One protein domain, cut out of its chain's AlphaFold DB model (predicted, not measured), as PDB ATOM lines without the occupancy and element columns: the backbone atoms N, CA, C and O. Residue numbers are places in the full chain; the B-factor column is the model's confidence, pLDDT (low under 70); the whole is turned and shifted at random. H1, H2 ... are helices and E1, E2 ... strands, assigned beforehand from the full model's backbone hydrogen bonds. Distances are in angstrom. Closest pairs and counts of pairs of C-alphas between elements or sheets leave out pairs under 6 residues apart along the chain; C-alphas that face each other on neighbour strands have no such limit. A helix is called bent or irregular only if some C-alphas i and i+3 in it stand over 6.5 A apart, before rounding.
ATOM      1  N   GLU A  13     174.323 164.465 230.805       71.81
ATOM      2  CA  GLU A  13     174.019 163.502 231.863       71.81
ATOM      3  C   GLU A  13     173.058 162.388 231.421       71.81
ATOM      4  O   GLU A  13     173.356 161.219 231.640       71.81
ATOM      5  N   GLN A  14     171.969 162.711 230.720       73.19
ATOM      6  CA  GLN A  14     171.034 161.716 230.175       73.19
ATOM      7  C   GLN A  14     171.704 160.849 229.104       73.19
ATOM      8  O   GLN A  14     171.519 159.635 229.063       73.19
ATOM      9  N   LEU A  15     172.554 161.459 228.272       73.62
ATOM     10  CA  LEU A  15     173.339 160.719 227.286       73.62
ATOM     11  C   LEU A  15     174.336 159.762 227.959       73.62
ATOM     12  O   LEU A  15     174.516 158.643 227.489       73.62
ATOM     13  N   ARG A  16     174.962 160.180 229.067       78.06
ATOM     14  CA  ARG A  16     175.859 159.331 229.869       78.06
ATOM     15  C   ARG A  16     175.117 158.209 230.594       78.06
ATOM     16  O   ARG A  16     175.699 157.147 230.763       78.06
ATOM     17  N   ALA A  17     173.860 158.411 230.982       79.81
ATOM     18  CA  ALA A  17     173.034 157.343 231.544       79.81
ATOM     19  C   ALA A  17     172.751 156.243 230.504       79.81
ATOM     20  O   ALA A  17     172.863 155.060 230.809       79.81
ATOM     21  N   LEU A  18     172.457 156.631 229.260       76.88
ATOM     22  CA  LEU A  18     172.194 155.698 228.157       76.88
ATOM     23  C   LEU A  18     173.474 155.066 227.577       76.88
ATOM     24  O   LEU A  18     173.469 153.907 227.163       76.88
ATOM     25  N   TYR A  19     174.577 155.819 227.545       83.12
ATOM     26  CA  TYR A  19     175.861 155.420 226.960       83.12
ATOM     27  C   TYR A  19     177.036 155.816 227.871       83.12
ATOM     28  O   TYR A  19     177.779 156.754 227.557       83.12
ATOM     29  N   PRO A  20     177.254 155.091 228.985       80.88
ATOM     30  CA  PRO A  20     178.239 155.462 230.007       80.88
ATOM     31  C   PRO A  20     179.668 155.561 229.467       80.88
ATOM     32  O   PRO A  20     180.391 156.500 229.791       80.88
ATOM     33  N   ASN A  21     180.044 154.664 228.552       85.44
ATOM     34  CA  ASN A  21     181.384 154.642 227.959       85.44
ATOM     35  C   ASN A  21     181.505 155.482 226.679       85.44
ATOM     36  O   ASN A  21     182.545 155.434 226.027       85.44
ATOM     37  N   LYS A  22     180.443 156.201 226.271       79.19
ATOM     38  CA  LYS A  22     180.329 156.874 224.957       79.19
ATOM     39  C   LYS A  22     180.706 155.980 223.767       79.19
ATOM     40  O   LYS A  22     181.045 156.466 222.693       79.19
ATOM     41  N   PHE A  23     180.655 154.674 223.978       82.75
ATOM     42  CA  PHE A  23     181.046 153.661 223.024       82.75
ATOM     43  C   PHE A  23     179.844 152.777 222.769       82.75
ATOM     44  O   PHE A  23     179.133 152.380 223.697       82.75
ATOM     45  N   ILE A  24     179.636 152.474 221.498       82.62
ATOM     46  CA  ILE A  24     178.570 151.601 221.053       82.62
ATOM     47  C   ILE A  24     179.247 150.422 220.366       82.62
ATOM     48  O   ILE A  24     179.973 150.600 219.392       82.62
ATOM     49  N   LYS A  25     179.031 149.218 220.902       84.69
ATOM     50  CA  LYS A  25     179.420 147.989 220.208       84.69
ATOM     51  C   LYS A  25     178.500 147.818 219.010       84.69
ATOM     52  O   LYS A  25     177.284 147.921 219.173       84.69
ATOM     53  N   TYR A  26     179.087 147.571 217.844       82.56
ATOM     54  CA  TYR A  26     178.312 147.235 216.663       82.56
ATOM     55  C   TYR A  26     177.556 145.924 216.906       82.56
ATOM     56  O   TYR A  26     178.147 144.930 217.323       82.56
ATOM     57  N   ASP A  27     176.246 145.972 216.695       85.81
ATOM     58  CA  ASP A  27     175.330 144.844 216.784       85.81
ATOM     59  C   ASP A  27     174.266 145.058 215.709       85.81
ATOM     60  O   ASP A  27     173.496 146.021 215.782       85.81
ATOM     61  N   GLU A  28     174.241 144.166 214.722       81.19
ATOM     62  CA  GLU A  28     173.355 144.220 213.553       81.19
ATOM     63  C   GLU A  28     171.875 144.267 213.945       81.19
ATOM     64  O   GLU A  28     171.059 144.864 213.253       81.19
ATOM     65  N   LYS A  29     171.507 143.707 215.103       81.56
ATOM     66  CA  LYS A  29     170.116 143.729 215.585       81.56
ATOM     67  C   LYS A  29     169.698 145.079 216.166       81.56
ATOM     68  O   LYS A  29     168.513 145.323 216.382       81.56
ATOM     69  N   ARG A  30     170.659 145.938 216.512       82.00
ATOM     70  CA  ARG A  30     170.418 147.202 217.226       82.00
ATOM     71  C   ARG A  30     170.773 148.428 216.391       82.00
ATOM     72  O   ARG A  30     170.211 149.496 216.664       82.00
ATOM     73  N   ILE A  31     171.727 148.298 215.473       85.19
ATOM     74  CA  ILE A  31     172.377 149.405 214.774       85.19
ATOM     75  C   ILE A  31     172.389 149.106 213.283       85.19
ATOM     76  O   ILE A  31     173.118 148.227 212.836       85.19
ATOM     77  N   GLU A  32     171.646 149.912 212.531       84.44
ATOM     78  CA  GLU A  32     171.777 149.978 211.080       84.44
ATOM     79  C   GLU A  32     172.746 151.102 210.707       84.44
ATOM     80  O   GLU A  32     172.659 152.215 211.238       84.44
ATOM     81  N   ILE A  33     173.656 150.828 209.770       85.19
ATOM     82  CA  ILE A  33     174.536 151.847 209.198       85.19
ATOM     83  C   ILE A  33     173.939 152.345 207.876       85.19
ATOM     84  O   ILE A  33     173.950 151.660 206.856       85.19
ATOM     85  N   MET A  34     173.451 153.583 207.890       84.31
ATOM     86  CA  MET A  34     172.773 154.227 206.763       84.31
ATOM     87  C   MET A  34     173.771 155.025 205.906       84.31
ATOM     88  O   MET A  34     173.934 156.231 206.073       84.31
ATOM     89  N   ASN A  35     174.486 154.331 205.013       83.50
ATOM     90  CA  ASN A  35     175.596 154.904 204.227       83.50
ATOM     91  C   ASN A  35     175.217 155.400 202.822       83.50
ATOM     92  O   ASN A  35     176.055 155.964 202.121       83.50
ATOM     93  N   THR A  36     173.994 155.147 202.361       83.56
ATOM     94  CA  THR A  36     173.595 155.443 200.977       83.56
ATOM     95  C   THR A  36     172.784 156.732 200.894       83.56
ATOM     96  O   THR A  36     172.052 157.078 201.820       83.56
ATOM     97  N   LEU A  37     172.823 157.424 199.752       83.69
ATOM     98  CA  LEU A  37     171.951 158.589 199.526       83.69
ATOM     99  C   LEU A  37     170.457 158.225 199.604       83.69
ATOM    100  O   LEU A  37     169.643 159.036 200.037       83.69
ATOM    101  N   PHE A  38     170.102 156.984 199.265       80.88
ATOM    102  CA  PHE A  38     168.739 156.462 199.381       80.88
ATOM    103  C   PHE A  38     168.254 156.301 200.828       80.88
ATOM    104  O   PHE A  38     167.053 156.184 201.052       80.88
ATOM    105  N   SER A  39     169.167 156.327 201.801       82.50
ATOM    106  CA  SER A  39     168.850 156.254 203.229       82.50
ATOM    107  C   SER A  39     168.544 157.629 203.850       82.50
ATOM    108  O   SER A  39     167.957 157.709 204.923       82.50
ATOM    109  N   LEU A  40     168.849 158.736 203.158       85.62
ATOM    110  CA  LEU A  40     168.579 160.091 203.660       85.62
ATOM    111  C   LEU A  40     167.084 160.371 203.914       85.62
ATOM    112  O   LEU A  40     166.766 160.907 204.980       85.62
ATOM    113  N   PRO A  41     166.148 160.009 203.009       86.06
ATOM    114  CA  PRO A  41     164.720 160.199 203.263       86.06
ATOM    115  C   PRO A  41     164.226 159.388 204.465       86.06
ATOM    116  O   PRO A  41     163.375 159.858 205.212       86.06
ATOM    117  N   GLU A  42     164.791 158.200 204.681       87.12
ATOM    118  CA  GLU A  42     164.465 157.327 205.809       87.12
ATOM    119  C   GLU A  42     164.929 157.936 207.139       87.12
ATOM    120  O   GLU A  42     164.135 158.035 208.073       87.12
ATOM    121  N   ILE A  43     166.165 158.454 207.206       89.06
ATOM    122  CA  ILE A  43     166.674 159.196 208.377       89.06
ATOM    123  C   ILE A  43     165.754 160.376 208.697       89.06
ATOM    124  O   ILE A  43     165.404 160.608 209.858       89.06
ATOM    125  N   HIS A  44     165.352 161.122 207.667       88.81
ATOM    126  CA  HIS A  44     164.485 162.279 207.834       88.81
ATOM    127  C   HIS A  44     163.098 161.883 208.357       88.81
ATOM    128  O   HIS A  44     162.640 162.448 209.350       88.81
ATOM    129  N   MET A  45     162.464 160.870 207.758       88.56
ATOM    130  CA  MET A  45     161.166 160.354 208.205       88.56
ATOM    131  C   MET A  45     161.213 159.855 209.648       88.56
ATOM    132  O   MET A  45     160.356 160.237 210.447       88.56
ATOM    133  N   LEU A  46     162.233 159.073 210.013       89.50
ATOM    134  CA  LEU A  46     162.418 158.591 211.382       89.50
ATOM    135  C   LEU A  46     162.530 159.759 212.367       89.50
ATOM    136  O   LEU A  46     161.858 159.759 213.397       89.50
ATOM    137  N   SER A  47     163.311 160.793 212.041       86.62
ATOM    138  CA  SER A  47     163.414 161.992 212.879       86.62
ATOM    139  C   SER A  47     162.064 162.695 213.054       86.62
ATOM    140  O   SER A  47     161.715 163.087 214.168       86.62
ATOM    141  N   CYS A  48     161.290 162.856 211.978       89.31
ATOM    142  CA  CYS A  48     159.980 163.504 212.021       89.31
ATOM    143  C   CYS A  48     158.970 162.719 212.868       89.31
ATOM    144  O   CYS A  48     158.289 163.315 213.702       89.31
ATOM    145  N   ILE A  49     158.906 161.396 212.702       88.44
ATOM    146  CA  ILE A  49     157.991 160.529 213.454       88.44
ATOM    147  C   ILE A  49     158.340 160.553 214.941       88.44
ATOM    148  O   ILE A  49     157.468 160.779 215.776       88.44
ATOM    149  N   ILE A  50     159.619 160.396 215.285       85.94
ATOM    150  CA  ILE A  50     160.070 160.460 216.680       85.94
ATOM    151  C   ILE A  50     159.759 161.830 217.284       85.94
ATOM    152  O   ILE A  50     159.261 161.912 218.407       85.94
ATOM    153  N   ASN A  51     159.980 162.912 216.536       86.00
ATOM    154  CA  ASN A  51     159.633 164.251 216.996       86.00
ATOM    155  C   ASN A  51     158.127 164.403 217.244       86.00
ATOM    156  O   ASN A  51     157.738 164.957 218.270       86.00
ATOM    157  N   MET A  52     157.280 163.885 216.356       84.88
ATOM    158  CA  MET A  52     155.824 163.894 216.521       84.88
ATOM    159  C   MET A  52     155.392 163.123 217.777       84.88
ATOM    160  O   MET A  52     154.603 163.638 218.567       84.88
ATOM    161  N   LEU A  53     155.953 161.930 218.001       83.44
ATOM    162  CA  LEU A  53     155.640 161.095 219.164       83.44
ATOM    163  C   LEU A  53     156.065 161.740 220.489       83.44
ATOM    164  O   LEU A  53     155.405 161.543 221.505       83.44
ATOM    165  N   ILE A  54     157.167 162.492 220.493       82.38
ATOM    166  CA  ILE A  54     157.687 163.179 221.684       82.38
ATOM    167  C   ILE A  54     156.982 164.519 221.929       82.38
ATOM    168  O   ILE A  54     156.873 164.945 223.077       82.38
ATOM    169  N   SER A  55     156.543 165.200 220.868       84.12
ATOM    170  CA  SER A  55     155.923 166.528 220.971       84.12
ATOM    171  C   SER A  55     154.483 166.471 221.482       84.12
ATOM    172  O   SER A  55     154.009 167.445 222.060       84.12
ATOM    173  N   ASP A  56     153.780 165.356 221.274       81.75
ATOM    174  CA  ASP A  56     152.398 165.189 221.724       81.75
ATOM    175  C   ASP A  56     152.352 164.713 223.198       81.75
ATOM    176  O   ASP A  56     152.810 163.606 223.499       81.75
ATOM    177  N   PRO A  57     151.764 165.502 224.123       80.06
ATOM    178  CA  PRO A  57     151.720 165.194 225.555       80.06
ATOM    179  C   PRO A  57     150.834 163.991 225.910       80.06
ATOM    180  O   PRO A  57     150.883 163.506 227.039       80.06
ATOM    181  N   THR A  58     150.020 163.490 224.976       83.50
ATOM    182  CA  THR A  58     149.191 162.292 225.191       83.50
ATOM    183  C   THR A  58     149.998 160.991 225.177       83.50
ATOM    184  O   THR A  58     149.486 159.934 225.559       83.50
ATOM    185  N   HIS A  59     151.258 161.060 224.749       81.81
ATOM    186  CA  HIS A  59     152.157 159.927 224.638       81.81
ATOM    187  C   HIS A  59     153.081 159.816 225.853       81.81
ATOM    188  O   HIS A  59     153.851 160.722 226.170       81.81
ATOM    189  N   ILE A  60     153.066 158.654 226.502       85.19
ATOM    190  CA  ILE A  60     153.982 158.327 227.594       85.19
ATOM    191  C   ILE A  60     155.268 157.762 226.989       85.19
ATOM    192  O   ILE A  60     155.257 156.701 226.360       85.19
ATOM    193  N   GLN A  61     156.375 158.471 227.194       81.75
ATOM    194  CA  GLN A  61     157.702 158.053 226.748       81.75
ATOM    195  C   GLN A  61     158.237 156.941 227.659       81.75
ATOM    196  O   GLN A  61     158.308 157.101 228.877       81.75
ATOM    197  N   LEU A  62     158.619 155.815 227.064       82.69
ATOM    198  CA  LEU A  62     159.262 154.682 227.725       82.69
ATOM    199  C   LEU A  62     160.689 154.526 227.184       82.69
ATOM    200  O   LEU A  62     161.029 155.037 226.119       82.69
ATOM    201  N   ASP A  63     161.525 153.767 227.893       80.62
ATOM    202  CA  ASP A  63     162.939 153.575 227.532       80.62
ATOM    203  C   ASP A  63     163.134 153.011 226.106       80.62
ATOM    204  O   ASP A  63     164.049 153.392 225.379       80.62
ATOM    205  N   LYS A  64     162.225 152.131 225.663       81.44
ATOM    206  CA  LYS A  64     162.305 151.437 224.362       81.44
ATOM    207  C   LYS A  64     161.155 151.753 223.402       81.44
ATOM    208  O   LYS A  64     161.032 151.095 222.365       81.44
ATOM    209  N   GLY A  65     160.311 152.728 223.724       85.25
ATOM    210  CA  GLY A  65     159.156 153.048 222.897       85.25
ATOM    211  C   GLY A  65     158.249 154.106 223.498       85.25
ATOM    212  O   GLY A  65     158.626 154.844 224.402       85.25
ATOM    213  N   VAL A  66     157.025 154.151 222.994       86.81
ATOM    214  CA  VAL A  66     156.013 155.138 223.346       86.81
ATOM    215  C   VAL A  66     154.686 154.427 223.583       86.81
ATOM    216  O   VAL A  66     154.334 153.486 222.870       86.81
ATOM    217  N   LYS A  67     153.937 154.859 224.598       87.81
ATOM    218  CA  LYS A  67     152.613 154.319 224.917       87.81
ATOM    219  C   LYS A  67     151.542 155.399 224.794       87.81
ATOM    220  O   LYS A  67     151.679 156.470 225.381       87.81
ATOM    221  N   LYS A  68     150.454 155.097 224.086       86.12
ATOM    222  CA  LYS A  68     149.253 155.938 223.985       86.12
ATOM    223  C   LYS A  68     148.035 155.140 224.439       86.12
ATOM    224  O   LYS A  68     147.577 154.243 223.734       86.12
ATOM    225  N   GLY A  69     147.518 155.433 225.633       85.69
ATOM    226  CA  GLY A  69     146.435 154.645 226.230       85.69
ATOM    227  C   GLY A  69     146.829 153.169 226.372       85.69
ATOM    228  O   GLY A  69     147.765 152.851 227.104       85.69
ATOM    229  N   ASN A  70     146.154 152.279 225.641       86.50
ATOM    230  CA  ASN A  70     146.446 150.838 225.625       86.50
ATOM    231  C   ASN A  70     147.403 150.404 224.502       86.50
ATOM    232  O   ASN A  70     147.817 149.247 224.479       86.50
ATOM    233  N   LEU A  71     147.770 151.305 223.589       86.06
ATOM    234  CA  LEU A  71     148.669 151.003 222.481       86.06
ATOM    235  C   LEU A  71     150.121 151.234 222.904       86.06
ATOM    236  O   LEU A  71     150.481 152.337 223.319       86.06
ATOM    237  N   TYR A  72     150.952 150.201 222.786       87.81
ATOM    238  CA  TYR A  72     152.400 150.299 222.953       87.81
ATOM    239  C   TYR A  72     153.077 150.185 221.591       87.81
ATOM    240  O   TYR A  72     152.823 149.243 220.846       87.81
ATOM    241  N   MET A  73     153.953 151.137 221.291       86.31
ATOM    242  CA  MET A  73     154.700 151.205 220.046       86.31
ATOM    243  C   MET A  73     156.190 151.253 220.370       86.31
ATOM    244  O   MET A  73     156.664 152.163 221.048       86.31
ATOM    245  N   SER A  74     156.940 150.249 219.923       88.69
ATOM    246  CA  SER A  74     158.382 150.194 220.162       88.69
ATOM    247  C   SER A  74     159.141 151.012 219.118       88.69
ATOM    248  O   SER A  74     158.713 151.115 217.972       88.69
ATOM    249  N   TYR A  75     160.313 151.548 219.466       86.75
ATOM    250  CA  TYR A  75     161.147 152.228 218.464       86.75
ATOM    251  C   TYR A  75     161.668 151.280 217.375       86.75
ATOM    252  O   TYR A  75     162.029 151.737 216.296       86.75
ATOM    253  N   THR A  76     161.715 149.974 217.651       87.44
ATOM    254  CA  THR A  76     162.071 148.957 216.654       87.44
ATOM    255  C   THR A  76     160.941 148.745 215.648       87.44
ATOM    256  O   THR A  76     161.206 148.746 214.460       87.44
ATOM    257  N   SER A  77     159.684 148.661 216.089       89.62
ATOM    258  CA  SER A  77     158.554 148.505 215.160       89.62
ATOM    259  C   SER A  77     158.375 149.737 214.270       89.62
ATOM    260  O   SER A  77     158.201 149.604 213.071       89.62
ATOM    261  N   VAL A  78     158.537 150.948 214.824       89.19
ATOM    262  CA  VAL A  78     158.500 152.190 214.020       89.19
ATOM    263  C   VAL A  78     159.577 152.195 212.937       89.19
ATOM    264  O   VAL A  78     159.359 152.701 211.842       89.19
ATOM    265  N   TYR A  79     160.758 151.659 213.244       88.69
ATOM    266  CA  TYR A  79     161.825 151.529 212.261       88.69
ATOM    267  C   TYR A  79     161.450 150.586 211.124       88.69
ATOM    268  O   TYR A  79     161.624 150.938 209.960       88.69
ATOM    269  N   GLU A  80     160.951 149.403 211.477       90.19
ATOM    270  CA  GLU A  80     160.537 148.376 210.525       90.19
ATOM    271  C   GLU A  80     159.445 148.917 209.595       90.19
ATOM    272  O   GLU A  80     159.592 148.799 208.381       90.19
ATOM    273  N   ASP A  81     158.454 149.635 210.132       90.69
ATOM    274  CA  ASP A  81     157.386 150.266 209.346       90.69
ATOM    275  C   ASP A  81     157.941 151.269 208.312       90.69
ATOM    276  O   ASP A  81     157.532 151.288 207.148       90.69
ATOM    277  N   VAL A  82     158.897 152.121 208.708       89.75
ATOM    278  CA  VAL A  82     159.504 153.108 207.793       89.75
ATOM    279  C   VAL A  82     160.376 152.421 206.743       89.75
ATOM    280  O   VAL A  82     160.384 152.831 205.577       89.75
ATOM    281  N   ARG A  83     161.101 151.370 207.133       88.69
ATOM    282  CA  ARG A  83     161.917 150.577 206.216       88.69
ATOM    283  C   ARG A  83     161.050 149.889 205.167       88.69
ATOM    284  O   ARG A  83     161.351 150.002 203.980       88.69
ATOM    285  N   GLU A  84     159.965 149.248 205.586       89.50
ATOM    286  CA  GLU A  84     159.009 148.600 204.687       89.50
ATOM    287  C   GLU A  84     158.377 149.625 203.737       89.50
ATOM    288  O   GLU A  84     158.339 149.410 202.525       89.50
ATOM    289  N   ALA A  85     157.984 150.799 204.243       88.19
ATOM    290  CA  ALA A  85     157.464 151.877 203.404       88.19
ATOM    291  C   ALA A  85     158.484 152.344 202.348       88.19
ATOM    292  O   ALA A  85     158.129 152.571 201.187       88.19
ATOM    293  N   ARG A  86     159.767 152.468 202.712       85.19
ATOM    294  CA  ARG A  86     160.848 152.811 201.772       85.19
ATOM    295  C   ARG A  86     161.016 151.737 200.700       85.19
ATOM    296  O   ARG A  86     161.145 152.079 199.524       85.19
ATOM    297  N   GLU A  87     161.047 150.471 201.105       86.12
ATOM    298  CA  GLU A  87     161.186 149.318 200.211       86.12
ATOM    299  C   GLU A  87     160.010 149.254 199.228       86.12
ATOM    300  O   GLU A  87     160.232 149.228 198.017       86.12
ATOM    301  N   TRP A  88     158.776 149.410 199.712       86.56
ATOM    302  CA  TRP A  88     157.573 149.470 198.879       86.56
ATOM    303  C   TRP A  88     157.628 150.600 197.837       86.56
ATOM    304  O   TRP A  88     157.330 150.397 196.658       86.56
ATOM    305  N   MET A  89     158.080 151.791 198.240       83.62
ATOM    306  CA  MET A  89     158.233 152.942 197.341       83.62
ATOM    307  C   MET A  89     159.346 152.762 196.299       83.62
ATOM    308  O   MET A  89     159.279 153.359 195.217       83.62
ATOM    309  N   HIS A  90     160.388 151.993 196.618       82.62
ATOM    310  CA  HIS A  90     161.441 151.645 195.665       82.62
ATOM    311  C   HIS A  90     160.953 150.594 194.669       82.62
ATOM    312  O   HIS A  90     161.045 150.809 193.459       82.62
ATOM    313  N   GLU A  91     160.351 149.510 195.158       83.75
ATOM    314  CA  GLU A  91     159.814 148.445 194.314       83.75
ATOM    315  C   GLU A  91     158.739 148.953 193.353       83.75
ATOM    316  O   GLU A  91     158.750 148.612 192.169       83.75
ATOM    317  N   GLY A  92     157.820 149.796 193.832       79.38
ATOM    318  CA  GLY A  92     156.769 150.379 193.001       79.38
ATOM    319  C   GLY A  92     157.333 151.195 191.835       79.38
ATOM    320  O   GLY A  92     156.854 151.075 190.704       79.38
ATOM    321  N   ARG A  93     158.401 151.967 192.076       70.62
ATOM    322  CA  ARG A  93     159.091 152.731 191.027       70.62
ATOM    323  C   ARG A  93     159.791 151.833 190.019       70.62
ATOM    324  O   ARG A  93     159.636 152.043 188.817       70.62
ATOM    325  N   GLU A  94     160.517 150.821 190.477       76.38
ATOM    326  CA  GLU A  94     161.183 149.883 189.571       76.38
ATOM    327  C   GLU A  94     160.190 149.104 188.706       76.38
ATOM    328  O   GLU A  94     160.417 148.924 187.507       76.38
ATOM    329  N   ARG A  95     159.065 148.666 189.285       74.81
ATOM    330  CA  ARG A  95     157.995 147.985 188.544       74.81
ATOM    331  C   ARG A  95     157.388 148.899 187.484       74.81
ATOM    332  O   ARG A  95     157.223 148.462 186.348       74.81
ATOM    333  N   ALA A  96     157.110 150.160 187.817       73.25
ATOM    334  CA  ALA A  96     156.571 151.129 186.866       73.25
ATOM    335  C   ALA A  96     157.519 151.366 185.677       73.25
ATOM    336  O   ALA A  96     157.080 151.325 184.531       73.25
ATOM    337  N   ILE A  97     158.824 151.528 185.931       77.81
ATOM    338  CA  ILE A  97     159.831 151.695 184.870       77.81
ATOM    339  C   ILE A  97     159.886 150.452 183.975       77.81
ATOM    340  O   ILE A  97     159.829 150.577 182.755       77.81
ATOM    341  N   LYS A  98     159.926 149.246 184.556       79.00
ATOM    342  CA  LYS A  98     159.939 147.988 183.786       79.00
ATOM    343  C   LYS A  98     158.700 147.837 182.900       79.00
ATOM    344  O   LYS A  98     158.820 147.420 181.749       79.00
ATOM    345  N   LEU A  99     157.523 148.193 183.414       82.19
ATOM    346  CA  LEU A  99     156.274 148.147 182.653       82.19
ATOM    347  C   LEU A  99     156.266 149.162 181.506       82.19
ATOM    348  O   LEU A  99     155.875 148.804 180.398       82.19
ATOM    349  N   LEU A 100     156.741 150.388 181.740       80.12
ATOM    350  CA  LEU A 100     156.848 151.414 180.700       80.12
ATOM    351  C   LEU A 100     157.843 151.016 179.605       80.12
ATOM    352  O   LEU A 100     157.512 151.127 178.428       80.12
ATOM    353  N   SER A 101     159.008 150.469 179.965       82.38
ATOM    354  CA  SER A 101     159.974 149.951 178.987       82.38
ATOM    355  C   SER A 101     159.402 148.786 178.175       82.38
ATOM    356  O   SER A 101     159.601 148.719 176.965       82.38
ATOM    357  N   SER A 102     158.643 147.883 178.810       83.19
ATOM    358  CA  SER A 102     157.964 146.794 178.099       83.19
ATOM    359  C   SER A 102     156.858 147.306 177.168       83.19
ATOM    360  O   SER A 102     156.706 146.785 176.064       83.19
ATOM    361  N   ALA A 103     156.105 148.329 177.580       82.25
ATOM    362  CA  ALA A 103     155.068 148.948 176.760       82.25
ATOM    363  C   ALA A 103     155.658 149.685 175.547       82.25
ATOM    364  O   ALA A 103     155.176 149.486 174.435       82.25
ATOM    365  N   LEU A 104     156.729 150.461 175.737       81.00
ATOM    366  CA  LEU A 104     157.470 151.120 174.656       81.00
ATOM    367  C   LEU A 104     158.015 150.106 173.643       81.00
ATOM    368  O   LEU A 104     157.758 150.249 172.450       81.00
ATOM    369  N   GLY A 105     158.651 149.027 174.112       79.00
ATOM    370  CA  GLY A 105     159.159 147.976 173.226       79.00
ATOM    371  C   GLY A 105     158.066 147.306 172.383       79.00
ATOM    372  O   GLY A 105     158.287 147.009 171.213       79.00
ATOM    373  N   ARG A 106     156.855 147.124 172.932       77.62
ATOM    374  CA  ARG A 106     155.707 146.592 172.170       77.62
ATOM    375  C   ARG A 106     155.237 147.553 171.074       77.62
ATOM    376  O   ARG A 106     154.873 147.096 169.993       77.62
ATOM    377  N   ILE A 107     155.250 148.858 171.340       74.25
ATOM    378  CA  ILE A 107     154.849 149.888 170.369       74.25
ATOM    379  C   ILE A 107     155.858 149.962 169.216       74.25
ATOM    380  O   ILE A 107     155.453 149.994 168.057       74.25
ATOM    381  N   GLU A 108     157.159 149.913 169.508       73.50
ATOM    382  CA  GLU A 108     158.209 149.925 168.480       73.50
ATOM    383  C   GLU A 108     158.135 148.692 167.569       73.50
ATOM    384  O   GLU A 108     158.228 148.821 166.350       73.50
ATOM    385  N   THR A 109     157.864 147.504 168.121       64.31
ATOM    386  CA  THR A 109     157.673 146.289 167.309       64.31
ATOM    387  C   THR A 109     156.405 146.309 166.456       64.31
ATOM    388  O   THR A 109     156.370 145.666 165.413       64.31
ATOM    389  N   ALA A 110     155.370 147.046 166.872       60.97
ATOM    390  CA  ALA A 110     154.112 147.151 166.134       60.97
ATOM    391  C   ALA A 110     154.183 148.127 164.944       60.97
ATOM    392  O   ALA A 110     153.371 148.023 164.034       60.97
ATOM    393  N   HIS A 111     155.146 149.055 164.930       54.09
ATOM    394  CA  HIS A 111     155.348 150.008 163.831       54.09
ATOM    395  C   HIS A 111     156.269 149.497 162.709       54.09
ATOM    396  O   HIS A 111     156.384 150.157 161.678       54.09
ATOM    397  N   ILE A 112     156.927 148.349 162.899       56.69
ATOM    398  CA  ILE A 112     157.865 147.746 161.932       56.69
ATOM    399  C   ILE A 112     157.219 146.545 161.192       56.69
ATOM    400  O   ILE A 112     157.855 145.932 160.336       56.69
TER     401      ILE A 112
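This is residues 13 to 112 of the 113 residues of an uncharacterized protein of Opisthorchis viverrini (UniProt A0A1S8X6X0). A small head with one long helical arm: H3 starts at a little three-stranded sheet and runs away from it, and residues 91 to 112, of which 91 to 110 belong to H3, stick out as the arm and make the length of the whole. In the head, H2 crosses the first part of H3 and reaches the sheet with its last turns, while the short H1 lies off by itself before a long unnamed stretch. You will find 100 printed residues, with three named helices and three named strands in the order H1, H2, E1, E2, E3, H3; the sheet runs E1, E2, E3, all antiparallel, and the class is mostly helix. The whole is extended, with a radius of gyration of the C-alphas of 20.9 A and spans of 73 by 34 by 19 A.

Find C-alpha 13 at (174.019, 163.502, 231.863); there H1 begins, residues 13 to 18. Residues 19 to 36 hold no named element. At C-alpha 37, at (171.951, 158.589, 199.526), H2 begins; it holds residues 37 to 55 over 27.9 A and is only just irregular, with C-alphas 38 and 41 at 6.7 A. Next come E1, residues 60 to 62, E2, residues 65 to 68, and E3, residues 71 to 74. H3, residues 75 to 110, then runs 53.0 A to C-alpha 110 at (154.112, 147.151, 166.134).

Begin at the sheet, a meander, each strand the antiparallel neighbour of the one before. E1 and E2 are a hairpin: look at N 60 and O 67, 2.8 A apart, within hydrogen-bond range. E2 and E3 are a hairpin too, with N 66 and O 73 at 2.8 A. H2 only grazes the sheet with its residues 50 to 54; its closest C-alphas to E2 are those of Leu 53 and Val 66, 7.3 A apart. H3 only grazes the sheet with its residues 75 to 78. H2 touches H3 with residues 42 to 46 alone, the closest C-alphas being those of Glu 42 and Val 82, 6.8 A apart. Their lines stand at a steep tilt of 40 degrees, and they run opposite ways. H1 is apart from H2 and H3 and is not on the sheet. Each O i to N i+4 pair is within hydrogen-bond range in H1; in H2 it is 13 of 15 and in H3 31 of 32.

The C-alphas farthest apart are those of Glu 13 and Ile 112, 73.5 A. Residues 19 to 28 stand free, and so do 91 to 112, of which 91 to 110 belong to H3; the body without them spans 34 by 30 by 22 A. The printed part has no cut. The link from H1 to H2, 18 residues, is long, and the other links are tight. The mean pLDDT of the printed part is 82.4, and residues 109 to 112 are under 70.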